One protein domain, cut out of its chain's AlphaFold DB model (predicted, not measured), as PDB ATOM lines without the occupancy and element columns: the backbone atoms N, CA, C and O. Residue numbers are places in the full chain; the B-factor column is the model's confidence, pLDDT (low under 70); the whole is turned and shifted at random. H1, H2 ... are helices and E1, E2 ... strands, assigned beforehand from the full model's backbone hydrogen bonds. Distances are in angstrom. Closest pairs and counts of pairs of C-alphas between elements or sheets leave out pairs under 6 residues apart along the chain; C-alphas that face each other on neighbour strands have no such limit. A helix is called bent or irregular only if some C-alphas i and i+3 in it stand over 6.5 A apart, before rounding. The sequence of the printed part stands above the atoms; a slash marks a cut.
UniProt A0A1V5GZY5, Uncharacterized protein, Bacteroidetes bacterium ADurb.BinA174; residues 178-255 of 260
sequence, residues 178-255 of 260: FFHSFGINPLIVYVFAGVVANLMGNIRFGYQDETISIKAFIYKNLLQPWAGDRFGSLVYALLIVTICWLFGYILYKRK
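Overview. This is residues 178 to 255 of the 260 residues of an uncharacterized protein of Bacteroidetes bacterium ADurb.BinA174 (UniProt A0A1V5GZY5). H2 and H3b form an open V, H3a closes its wide end, H1 sits at the narrow end, and hairpin E1, E2 lies where H2 meets H3a. The 78 printed residues, mostly helix, run H1, H2, E1, E2, H3, with sheet E1 - E2 antiparallel. The whole is loose, with radius of gyration of the C-alphas 14.7 A, spanning 46 by 25 by 16 A.

Along the chain. H1, residues 178 to 184, begins at C-alpha (54.993, 17.506, -35.431). H2 is 186 to 202, 24.3 A; E1 204 to 207; E2 210 to 213. H3, 214 to 253, assigned as one helix by its hydrogen bonds, is bent, C-alphas 226 and 229 being 9.4 A apart: H3a, 214 to 226, 17.8 A; H3b, 229 to 253, 35.5 A, ending at C-alpha 253 (62.483, 24.333, -41.059).

Arrangement. Closest C-alphas are named. H1 touches H3b (Ser 181, Tyr 249, 5.1 A). H2 touches H3b (Ala 193, Cys 244, 6.2 A), a steep tilt of 48 degrees, opposite ways. H2 and H3a touch only at their ends (Met 200, Ile 214, 5.0 A). N 205 and O 212 are 3.0 A apart. Every O i to N i+4 pair is within hydrogen-bond range in H2 and H3b; H1 has 2 of 3, H3a 5 of 9.

Size, cuts and confidence. The printed part has no cut, no long link and no residue under pLDDT 70.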
ATOM      1  N   PHE A 178      55.997  16.577 -35.950       88.00
ATOM      2  CA  PHE A 178      54.993  17.506 -35.431       88.00
ATOM      3  C   PHE A 178      55.363  18.003 -34.026       88.00
ATOM      4  O   PHE A 178      55.451  19.209 -33.796       88.00
ATOM      5  N   PHE A 179      55.659  17.073 -33.113       88.25
ATOM      6  CA  PHE A 179      56.034  17.369 -31.727       88.25
ATOM      7  C   PHE A 179      57.456  17.917 -31.608       88.25
ATOM      8  O   PHE A 179      57.722  18.795 -30.791       88.25
ATOM      9  N   HIS A 180      58.368  17.442 -32.454       85.81
ATOM     10  CA  HIS A 180      59.757  17.884 -32.489       85.81
ATOM     11  C   HIS A 180      59.860  19.385 -32.815       85.81
ATOM     12  O   HIS A 180      60.662  20.091 -32.214       85.81
ATOM     13  N   SER A 181      58.975  19.891 -33.681       84.25
ATOM     14  CA  SER A 181      58.901  21.319 -34.027       84.25
ATOM     15  C   SER A 181      58.573  22.209 -32.819       84.25
ATOM     16  O   SER A 181      59.142  23.288 -32.680       84.25
ATOM     17  N   PHE A 182      57.709  21.743 -31.909       84.19
ATOM     18  CA  PHE A 182      57.455  22.415 -30.629       84.19
ATOM     19  C   PHE A 182      58.615  22.241 -29.640       84.19
ATOM     20  O   PHE A 182      58.971  23.176 -28.926       84.19
ATOM     21  N   GLY A 183      59.187  21.036 -29.585       82.75
ATOM     22  CA  GLY A 183      60.151  20.636 -28.561       82.75
ATOM     23  C   GLY A 183      61.555  21.214 -28.723       82.75
ATOM     24  O   GLY A 183      62.288  21.273 -27.741       82.75
ATOM     25  N   ILE A 184      61.943  21.654 -29.924       86.12
ATOM     26  CA  ILE A 184      63.268  22.248 -30.153       86.12
ATOM     27  C   ILE A 184      63.390  23.638 -29.524       86.12
ATOM     28  O   ILE A 184      64.419  23.958 -28.934       86.12
ATOM     29  N   ASN A 185      62.357  24.468 -29.670       87.56
ATOM     30  CA  ASN A 185      62.370  25.859 -29.226       87.56
ATOM     31  C   ASN A 185      61.191  26.144 -28.263       87.56
ATOM     32  O   ASN A 185      60.370  27.023 -28.532       87.56
ATOM     33  N   PRO A 186      61.056  25.419 -27.138       87.62
ATOM     34  CA  PRO A 186      59.857  25.497 -26.304       87.62
ATOM     35  C   PRO A 186      59.724  26.851 -25.591       87.62
ATOM     36  O   PRO A 186      58.618  27.374 -25.470       87.62
ATOM     37  N   LEU A 187      60.842  27.456 -25.165       86.25
ATOM     38  CA  LEU A 187      60.841  28.744 -24.461       86.25
ATOM     39  C   LEU A 187      60.401  29.902 -25.365       86.25
ATOM     40  O   LEU A 187      59.542  30.685 -24.969       86.25
ATOM     41  N   ILE A 188      60.926  29.999 -26.592       89.38
ATOM     42  CA  ILE A 188      60.512  31.072 -27.508       89.38
ATOM     43  C   ILE A 188      59.059  30.895 -27.955       89.38
ATOM     44  O   ILE A 188      58.347  31.884 -28.082       89.38
ATOM     45  N   VAL A 189      58.585  29.654 -28.135       90.94
ATOM     46  CA  VAL A 189      57.171  29.394 -28.444       90.94
ATOM     47  C   VAL A 189      56.280  29.800 -27.267       90.94
ATOM     48  O   VAL A 189      55.225  30.389 -27.486       90.94
ATOM     49  N   TYR A 190      56.712  29.561 -26.024       89.62
ATOM     50  CA  TYR A 190      56.009  30.032 -24.828       89.62
ATOM     51  C   TYR A 190      55.926  31.566 -24.771       89.62
ATOM     52  O   TYR A 190      54.844  32.121 -24.570       89.62
ATOM     53  N   VAL A 191      57.044  32.261 -25.009       90.62
ATOM     54  CA  VAL A 191      57.077  33.734 -25.068       90.62
ATOM     55  C   VAL A 191      56.181  34.248 -26.197       90.62
ATOM     56  O   VAL A 191      55.362  35.136 -25.972       90.62
ATOM     57  N   PHE A 192      56.272  33.653 -27.388       92.56
ATOM     58  CA  PHE A 192      55.445  34.000 -28.543       92.56
ATOM     59  C   PHE A 192      53.952  33.831 -28.248       92.56
ATOM     60  O   PHE A 192      53.176  34.742 -28.524       92.56
ATOM     61  N   ALA A 193      53.546  32.725 -27.618       91.81
ATOM     62  CA  ALA A 193      52.158  32.511 -27.213       91.81
ATOM     63  C   ALA A 193      51.665  33.610 -26.254       91.81
ATOM     64  O   ALA A 193      50.550  34.112 -26.407       91.81
ATOM     65  N   GLY A 194      52.507  34.033 -25.305       90.00
ATOM     66  CA  GLY A 194      52.215  35.153 -24.408       90.00
ATOM     67  C   GLY A 194      52.083  36.493 -25.139       90.00
ATOM     68  O   GLY A 194      51.162  37.261 -24.851       90.00
ATOM     69  N   VAL A 195      52.957  36.768 -26.110       91.81
ATOM     70  CA  VAL A 195      52.895  37.977 -26.950       91.81
ATOM     71  C   VAL A 195      51.622  37.982 -27.792       91.81
ATOM     72  O   VAL A 195      50.880  38.959 -27.754       91.81
ATOM     73  N   VAL A 196      51.312  36.884 -28.486       91.75
ATOM     74  CA  VAL A 196      50.090  36.743 -29.293       91.75
ATOM     75  C   VAL A 196      48.847  36.951 -28.431       91.75
ATOM     76  O   VAL A 196      47.977  37.740 -28.796       91.75
ATOM     77  N   ALA A 197      48.777  36.320 -27.256       88.44
ATOM     78  CA  ALA A 197      47.648  36.489 -26.344       88.44
ATOM     79  C   ALA A 197      47.471  37.950 -25.893       88.44
ATOM     80  O   ALA A 197      46.343  38.448 -25.860       88.44
ATOM     81  N   ASN A 198      48.569  38.651 -25.588       88.25
ATOM     82  CA  ASN A 198      48.533  40.064 -25.207       88.25
ATOM     83  C   ASN A 198      48.132  40.973 -26.372       88.25
ATOM     84  O   ASN A 198      47.295  41.851 -26.181       88.25
ATOM     85  N   LEU A 199      48.678  40.763 -27.572       89.88
ATOM     86  CA  LEU A 199      48.314  41.545 -28.756       89.88
ATOM     87  C   LEU A 199      46.831  41.364 -29.089       89.88
ATOM     88  O   LEU A 199      46.111  42.345 -29.251       89.88
ATOM     89  N   MET A 200      46.340  40.122 -29.101       87.38
ATOM     90  CA  MET A 200      44.935  39.838 -29.401       87.38
ATOM     91  C   MET A 200      43.964  40.388 -28.347       87.38
ATOM     92  O   MET A 200      42.814  40.682 -28.674       87.38
ATOM     93  N   GLY A 201      44.393  40.487 -27.085       85.50
ATOM     94  CA  GLY A 201      43.576  41.025 -25.996       85.50
ATOM     95  C   GLY A 201      43.576  42.554 -25.912       85.50
ATOM     96  O   GLY A 201      42.545  43.139 -25.576       85.50
ATOM     97  N   ASN A 202      44.709  43.195 -26.213       87.12
ATOM     98  CA  ASN A 202      44.895  44.635 -26.016       87.12
ATOM     99  C   ASN A 202      44.651  45.469 -27.275       87.12
ATOM    100  O   ASN A 202      44.214  46.611 -27.150       87.12
ATOM    101  N   ILE A 203      44.885  44.928 -28.476       87.81
ATOM    102  CA  ILE A 203      44.562  45.646 -29.713       87.81
ATOM    103  C   ILE A 203      43.044  45.647 -29.880       87.81
ATOM    104  O   ILE A 203      42.410  44.594 -30.013       87.81
ATOM    105  N   ARG A 204      42.475  46.852 -29.856       87.69
ATOM    106  CA  ARG A 204      41.049  47.109 -30.035       87.69
ATOM    107  C   ARG A 204      40.831  47.938 -31.288       87.69
ATOM    108  O   ARG A 204      41.640  48.807 -31.598       87.69
ATOM    109  N   PHE A 205      39.733  47.675 -31.977       86.31
ATOM    110  CA  PHE A 205      39.304  48.439 -33.141       86.31
ATOM    111  C   PHE A 205      37.795  48.688 -33.063       86.31
ATOM    112  O   PHE A 205      37.079  47.981 -32.350       86.31
ATOM    113  N   GLY A 206      37.333  49.735 -33.746       82.62
ATOM    114  CA  GLY A 206      35.911  50.063 -33.819       82.62
ATOM    115  C   GLY A 206      35.180  49.093 -34.741       82.62
ATOM    116  O   GLY A 206      35.603  48.883 -35.878       82.62
ATOM    117  N   TYR A 207      34.096  48.501 -34.255       79.19
ATOM    118  CA  TYR A 207      33.219  47.629 -35.026       79.19
ATOM    119  C   TYR A 207      31.785  47.780 -34.513       79.19
ATOM    120  O   TYR A 207      31.544  47.544 -33.334       79.19
ATOM    121  N   GLN A 208      30.853  48.162 -35.396       72.44
ATOM    122  CA  GLN A 208      29.431  48.374 -35.065       72.44
ATOM    123  C   GLN A 208      29.231  49.260 -33.817       72.44
ATOM    124  O   GLN A 208      28.580  48.855 -32.863       72.44
ATOM    125  N   ASP A 209      29.851  50.445 -33.816       75.81
ATOM    126  CA  ASP A 209      29.780  51.464 -32.751       75.81
ATOM    127  C   ASP A 209      30.361  51.071 -31.375       75.81
ATOM    128  O   ASP A 209      30.394  51.891 -30.456       75.81
ATOM    129  N   GLU A 210      30.937  49.872 -31.242       80.75
ATOM    130  CA  GLU A 210      31.666  49.433 -30.049       80.75
ATOM    131  C   GLU A 210      33.165  49.218 -30.320       80.75
ATOM    132  O   GLU A 210      33.609  48.934 -31.436       80.75
ATOM    133  N   THR A 211      33.988  49.332 -29.270       81.56
ATOM    134  CA  THR A 211      35.408  48.954 -29.328       81.56
ATOM    135  C   THR A 211      35.587  47.506 -28.905       81.56
ATOM    136  O   THR A 211      35.512  47.163 -27.722       81.56
ATOM    137  N   ILE A 212      35.900  46.648 -29.871       87.31
ATOM    138  CA  ILE A 212      36.107  45.219 -29.637       87.31
ATOM    139  C   ILE A 212      37.584  44.851 -29.769       87.31
ATOM    140  O   ILE A 212      38.328  45.426 -30.560       87.31
ATOM    141  N   SER A 213      38.031  43.880 -28.969       88.06
ATOM    142  CA  SER A 213      39.374  43.303 -29.117       88.06
ATOM    143  C   SER A 213      39.408  42.287 -30.257       88.06
ATOM    144  O   SER A 213      38.400  41.634 -30.533       88.06
ATOM    145  N   ILE A 214      40.580  42.073 -30.859       84.88
ATOM    146  CA  ILE A 214      40.783  41.029 -31.883       84.88
ATOM    147  C   ILE A 214      40.328  39.658 -31.367       84.88
ATOM    148  O   ILE A 214      39.652  38.909 -32.073       84.88
ATOM    149  N   LYS A 215      40.648  39.336 -30.107       85.44
ATOM    150  CA  LYS A 215      40.188  38.106 -29.454       85.44
ATOM    151  C   LYS A 215      38.663  38.021 -29.404       85.44
ATOM    152  O   LYS A 215      38.107  36.976 -29.735       85.44
ATOM    153  N   ALA A 216      38.002  39.091 -28.960       84.12
ATOM    154  CA  ALA A 216      36.548  39.121 -28.844       84.12
ATOM    155  C   ALA A 216      35.878  39.002 -30.214       84.12
ATOM    156  O   ALA A 216      34.924  38.247 -30.329       84.12
ATOM    157  N   PHE A 217      36.420  39.658 -31.241       86.00
ATOM    158  CA  PHE A 217      35.907  39.576 -32.605       86.00
ATOM    159  C   PHE A 217      35.981  38.152 -33.167       86.00
ATOM    160  O   PHE A 217      34.971  37.589 -33.579       86.00
ATOM    161  N   ILE A 218      37.162  37.523 -33.119       85.19
ATOM    162  CA  ILE A 218      37.345  36.155 -33.630       85.19
ATOM    163  C   ILE A 218      36.419  35.180 -32.897       85.19
ATOM    164  O   ILE A 218      35.804  34.319 -33.519       85.19
ATOM    165  N   TYR A 219      36.295  35.313 -31.577       85.75
ATOM    166  CA  TYR A 219      35.451  34.409 -30.811       85.75
ATOM    167  C   TYR A 219      33.956  34.690 -31.008       85.75
ATOM    168  O   TYR A 219      33.238  33.803 -31.453       85.75
ATOM    169  N   LYS A 220      33.478  35.899 -30.700       85.19
ATOM    170  CA  LYS A 220      32.043  36.223 -30.656       85.19
ATOM    171  C   LYS A 220      31.413  36.417 -32.031       85.19
ATOM    172  O   LYS A 220      30.246  36.092 -32.199       85.19
ATOM    173  N   ASN A 221      32.159  36.943 -33.002       84.56
ATOM    174  CA  ASN A 221      31.597  37.323 -34.300       84.56
ATOM    175  C   ASN A 221      31.858  36.275 -35.387       84.56
ATOM    176  O   ASN A 221      31.055  36.166 -36.306       84.56
ATOM    177  N   LEU A 222      32.948  35.502 -35.297       84.44
ATOM    178  CA  LEU A 222      33.255  34.458 -36.285       84.44
ATOM    179  C   LEU A 222      32.908  33.058 -35.774       84.44
ATOM    180  O   LEU A 222      32.224  32.304 -36.460       84.44
ATOM    181  N   LEU A 223      33.394  32.685 -34.587       87.19
ATOM    182  CA  LEU A 223      33.314  31.297 -34.122       87.19
ATOM    183  C   LEU A 223      31.994  30.981 -33.414       87.19
ATOM    184  O   LEU A 223      31.346  29.995 -33.749       87.19
ATOM    185  N   GLN A 224      31.578  31.806 -32.458       87.69
ATOM    186  CA  GLN A 224      30.386  31.580 -31.638       87.69
ATOM    187  C   GLN A 224      29.085  31.450 -32.457       87.69
ATOM    188  O   GLN A 224      28.316  30.539 -32.148       87.69
ATOM    189  N   PRO A 225      28.825  32.256 -33.511       87.94
ATOM    190  CA  PRO A 225      27.560  32.184 -34.248       87.94
ATOM    191  C   PRO A 225      27.379  30.880 -35.032       87.94
ATOM    192  O   PRO A 225      26.255  30.421 -35.207       87.94
ATOM    193  N   TRP A 226      28.476  30.273 -35.495       86.56
ATOM    194  CA  TRP A 226      28.442  29.045 -36.295       86.56
ATOM    195  C   TRP A 226      28.718  27.775 -35.470       86.56
ATOM    196  O   TRP A 226      28.114  26.736 -35.718       86.56
ATOM    197  N   ALA A 227      29.610  27.846 -34.477       86.12
ATOM    198  CA  ALA A 227      30.072  26.696 -33.696       86.12
ATOM    199  C   ALA A 227      29.483  26.621 -32.272       86.12
ATOM    200  O   ALA A 227      29.714  25.639 -31.564       86.12
ATOM    201  N   GLY A 228      28.755  27.643 -31.811       90.12
ATOM    202  CA  GLY A 228      28.295  27.749 -30.425       90.12
ATOM    203  C   GLY A 228      29.439  27.893 -29.408       90.12
ATOM    204  O   GLY A 228      30.615  27.977 -29.763       90.12
ATOM    205  N   ASP A 229      29.109  27.901 -28.114       87.50
ATOM    206  CA  ASP A 229      30.084  28.233 -27.062       87.50
ATOM    207  C   ASP A 229      31.164  27.160 -26.870       87.50
ATOM    208  O   ASP A 229      32.364  27.438 -26.890       87.50
ATOM    209  N   ARG A 230      30.754  25.898 -26.684       89.12
ATOM    210  CA  ARG A 230      31.695  24.817 -26.345       89.12
ATOM    211  C   ARG A 230      32.611  24.489 -27.520       89.12
ATOM    212  O   ARG A 230      33.830  24.515 -27.365       89.12
ATOM    213  N   PHE A 231      32.040  24.218 -28.691       90.44
ATOM    214  CA  PHE A 231      32.823  23.861 -29.871       90.44
ATOM    215  C   PHE A 231      33.570  25.077 -30.440       90.44
ATOM    216  O   PHE A 231      34.744  24.949 -30.778       90.44
ATOM    217  N   GLY A 232      32.981  26.280 -30.406       89.81
ATOM    218  CA  GLY A 232      33.681  27.520 -30.760       89.81
ATOM    219  C   GLY A 232      34.916  27.781 -29.891       89.81
ATOM    220  O   GLY A 232      35.970  28.148 -30.414       89.81
ATOM    221  N   SER A 233      34.844  27.511 -28.581       90.25
ATOM    222  CA  SER A 233      36.007  27.635 -27.685       90.25
ATOM    223  C   SER A 233      37.117  26.625 -27.996       90.25
ATOM    224  O   SER A 233      38.299  26.977 -27.947       90.25
ATOM    225  N   LEU A 234      36.754  25.399 -28.391       91.94
ATOM    226  CA  LEU A 234      37.705  24.376 -28.825       91.94
ATOM    227  C   LEU A 234      38.394  24.781 -30.132       91.94
ATOM    228  O   LEU A 234      39.620  24.724 -30.215       91.94
ATOM    229  N   VAL A 235      37.628  25.229 -31.130       92.88
ATOM    230  CA  VAL A 235      38.171  25.694 -32.415       92.88
ATOM    231  C   VAL A 235      39.102  26.884 -32.199       92.88
ATOM    232  O   VAL A 235      40.210  26.893 -32.728       92.88
ATOM    233  N   TYR A 236      38.713  27.845 -31.358       91.06
ATOM    234  CA  TYR A 236      39.578  28.966 -30.993       91.06
ATOM    235  C   TYR A 236      40.904  28.489 -30.383       91.06
ATOM    236  O   TYR A 236      41.975  28.925 -30.807       91.06
ATOM    237  N   ALA A 237      40.856  27.561 -29.422       91.06
ATOM    238  CA  ALA A 237      42.059  27.011 -28.805       91.06
ATOM    239  C   ALA A 237      42.958  26.297 -29.831       91.06
ATOM    240  O   ALA A 237      44.170  26.520 -29.843       91.06
ATOM    241  N   LEU A 238      42.377  25.497 -30.730       93.62
ATOM    242  CA  LEU A 238      43.109  24.812 -31.799       93.62
ATOM    243  C   LEU A 238      43.745  25.793 -32.787       93.62
ATOM    244  O   LEU A 238      44.885  25.573 -33.197       93.62
ATOM    245  N   LEU A 239      43.065  26.888 -33.133       93.00
ATOM    246  CA  LEU A 239      43.625  27.939 -33.985       93.00
ATOM    247  C   LEU A 239      44.854  28.578 -33.335       93.00
ATOM    248  O   LEU A 239      45.901  28.668 -33.973       93.00
ATOM    249  N   ILE A 240      44.770  28.950 -32.056       91.81
ATOM    250  CA  ILE A 240      45.906  29.536 -31.328       91.81
ATOM    251  C   ILE A 240      47.077  28.552 -31.235       91.81
ATOM    252  O   ILE A 240      48.221  28.930 -31.498       91.81
ATOM    253  N   VAL A 241      46.807  27.284 -30.913       92.31
ATOM    254  CA  VAL A 241      47.840  26.237 -30.874       92.31
ATOM    255  C   VAL A 241      48.467  26.043 -32.253       92.31
ATOM    256  O   VAL A 241      49.685  25.920 -32.346       92.31
ATOM    257  N   THR A 242      47.671  26.082 -33.322       93.12
ATOM    258  CA  THR A 242      48.158  25.957 -34.702       93.12
ATOM    259  C   THR A 242      49.031  27.144 -35.093       93.12
ATOM    260  O   THR A 242      50.089  26.943 -35.679       93.12
ATOM    261  N   ILE A 243      48.662  28.373 -34.723       93.25
ATOM    262  CA  ILE A 243      49.490  29.569 -34.949       93.25
ATOM    263  C   ILE A 243      50.837  29.431 -34.225       93.25
ATOM    264  O   ILE A 243      51.893  29.653 -34.820       93.25
ATOM    265  N   CYS A 244      50.817  29.004 -32.959       92.50
ATOM    266  CA  CYS A 244      52.042  28.767 -32.192       92.50
ATOM    267  C   CYS A 244      52.882  27.629 -32.793       92.50
ATOM    268  O   CYS A 244      54.110  27.723 -32.838       92.50
ATOM    269  N   TRP A 245      52.233  26.573 -33.292       92.25
ATOM    270  CA  TRP A 245      52.894  25.464 -33.972       92.25
ATOM    271  C   TRP A 245      53.551  25.910 -35.273       92.25
ATOM    272  O   TRP A 245      54.712  25.589 -35.495       92.25
ATOM    273  N   LEU A 246      52.848  26.677 -36.113       93.12
ATOM    274  CA  LEU A 246      53.374  27.204 -37.373       93.12
ATOM    275  C   LEU A 246      54.615  28.059 -37.128       93.12
ATOM    276  O   LEU A 246      55.611  27.905 -37.833       93.12
ATOM    277  N   PHE A 247      54.593  28.898 -36.094       92.06
ATOM    278  CA  PHE A 247      55.764  29.663 -35.678       92.06
ATOM    279  C   PHE A 247      56.947  28.748 -35.309       92.06
ATOM    280  O   PHE A 247      58.035  28.889 -35.872       92.06
ATOM    281  N   GLY A 248      56.729  27.755 -34.438       91.19
ATOM    282  CA  GLY A 248      57.759  26.768 -34.083       91.19
ATOM    283  C   GLY A 248      58.260  25.957 -35.286       91.19
ATOM    284  O   GLY A 248      59.458  25.713 -35.431       91.19
ATOM    285  N   TYR A 249      57.364  25.606 -36.207       90.62
ATOM    286  CA  TYR A 249      57.663  24.864 -37.427       90.62
ATOM    287  C   TYR A 249      58.502  25.670 -38.423       90.62
ATOM    288  O   TYR A 249      59.412  25.120 -39.044       90.62
ATOM    289  N   ILE A 250      58.253  26.976 -38.559       91.38
ATOM    290  CA  ILE A 250      59.080  27.867 -39.387       91.38
ATOM    291  C   ILE A 250      60.511  27.909 -38.843       91.38
ATOM    292  O   ILE A 250      61.458  27.757 -39.618       91.38
ATOM    293  N   LEU A 251      60.676  28.061 -37.525       90.31
ATOM    294  CA  LEU A 251      61.993  28.031 -36.884       90.31
ATOM    295  C   LEU A 251      62.689  26.684 -37.106       90.31
ATOM    296  O   LEU A 251      63.861  26.652 -37.484       90.31
ATOM    297  N   TYR A 252      61.947  25.585 -36.950       88.19
ATOM    298  CA  TYR A 252      62.445  24.235 -37.196       88.19
ATOM    299  C   TYR A 252      62.931  24.049 -38.639       88.19
ATOM    300  O   TYR A 252      64.071  23.639 -38.858       88.19
ATOM    301  N   LYS A 253      62.113  24.416 -39.636       88.44
ATOM    302  CA  LYS A 253      62.483  24.333 -41.059       88.44
ATOM    303  C   LYS A 253      63.710  25.172 -41.395       88.44
ATOM    304  O   LYS A 253      64.538  24.745 -42.195       88.44
ATOM    305  N   ARG A 254      63.833  26.350 -40.784       90.75
ATOM    306  CA  ARG A 254      64.980  27.249 -40.968       90.75
ATOM    307  C   ARG A 254      66.203  26.855 -40.134       90.75
ATOM    308  O   ARG A 254      67.215  27.540 -40.222       90.75
ATOM    309  N   LYS A 255      66.134  25.767 -39.352       89.31
ATOM    310  CA  LYS A 255      67.196  25.312 -38.437       89.31
ATOM    311  C   LYS A 255      67.659  26.415 -37.473       89.31
ATOM    312  O   LYS A 255      68.837  26.494 -37.132       89.31
TER     313      LYS A 255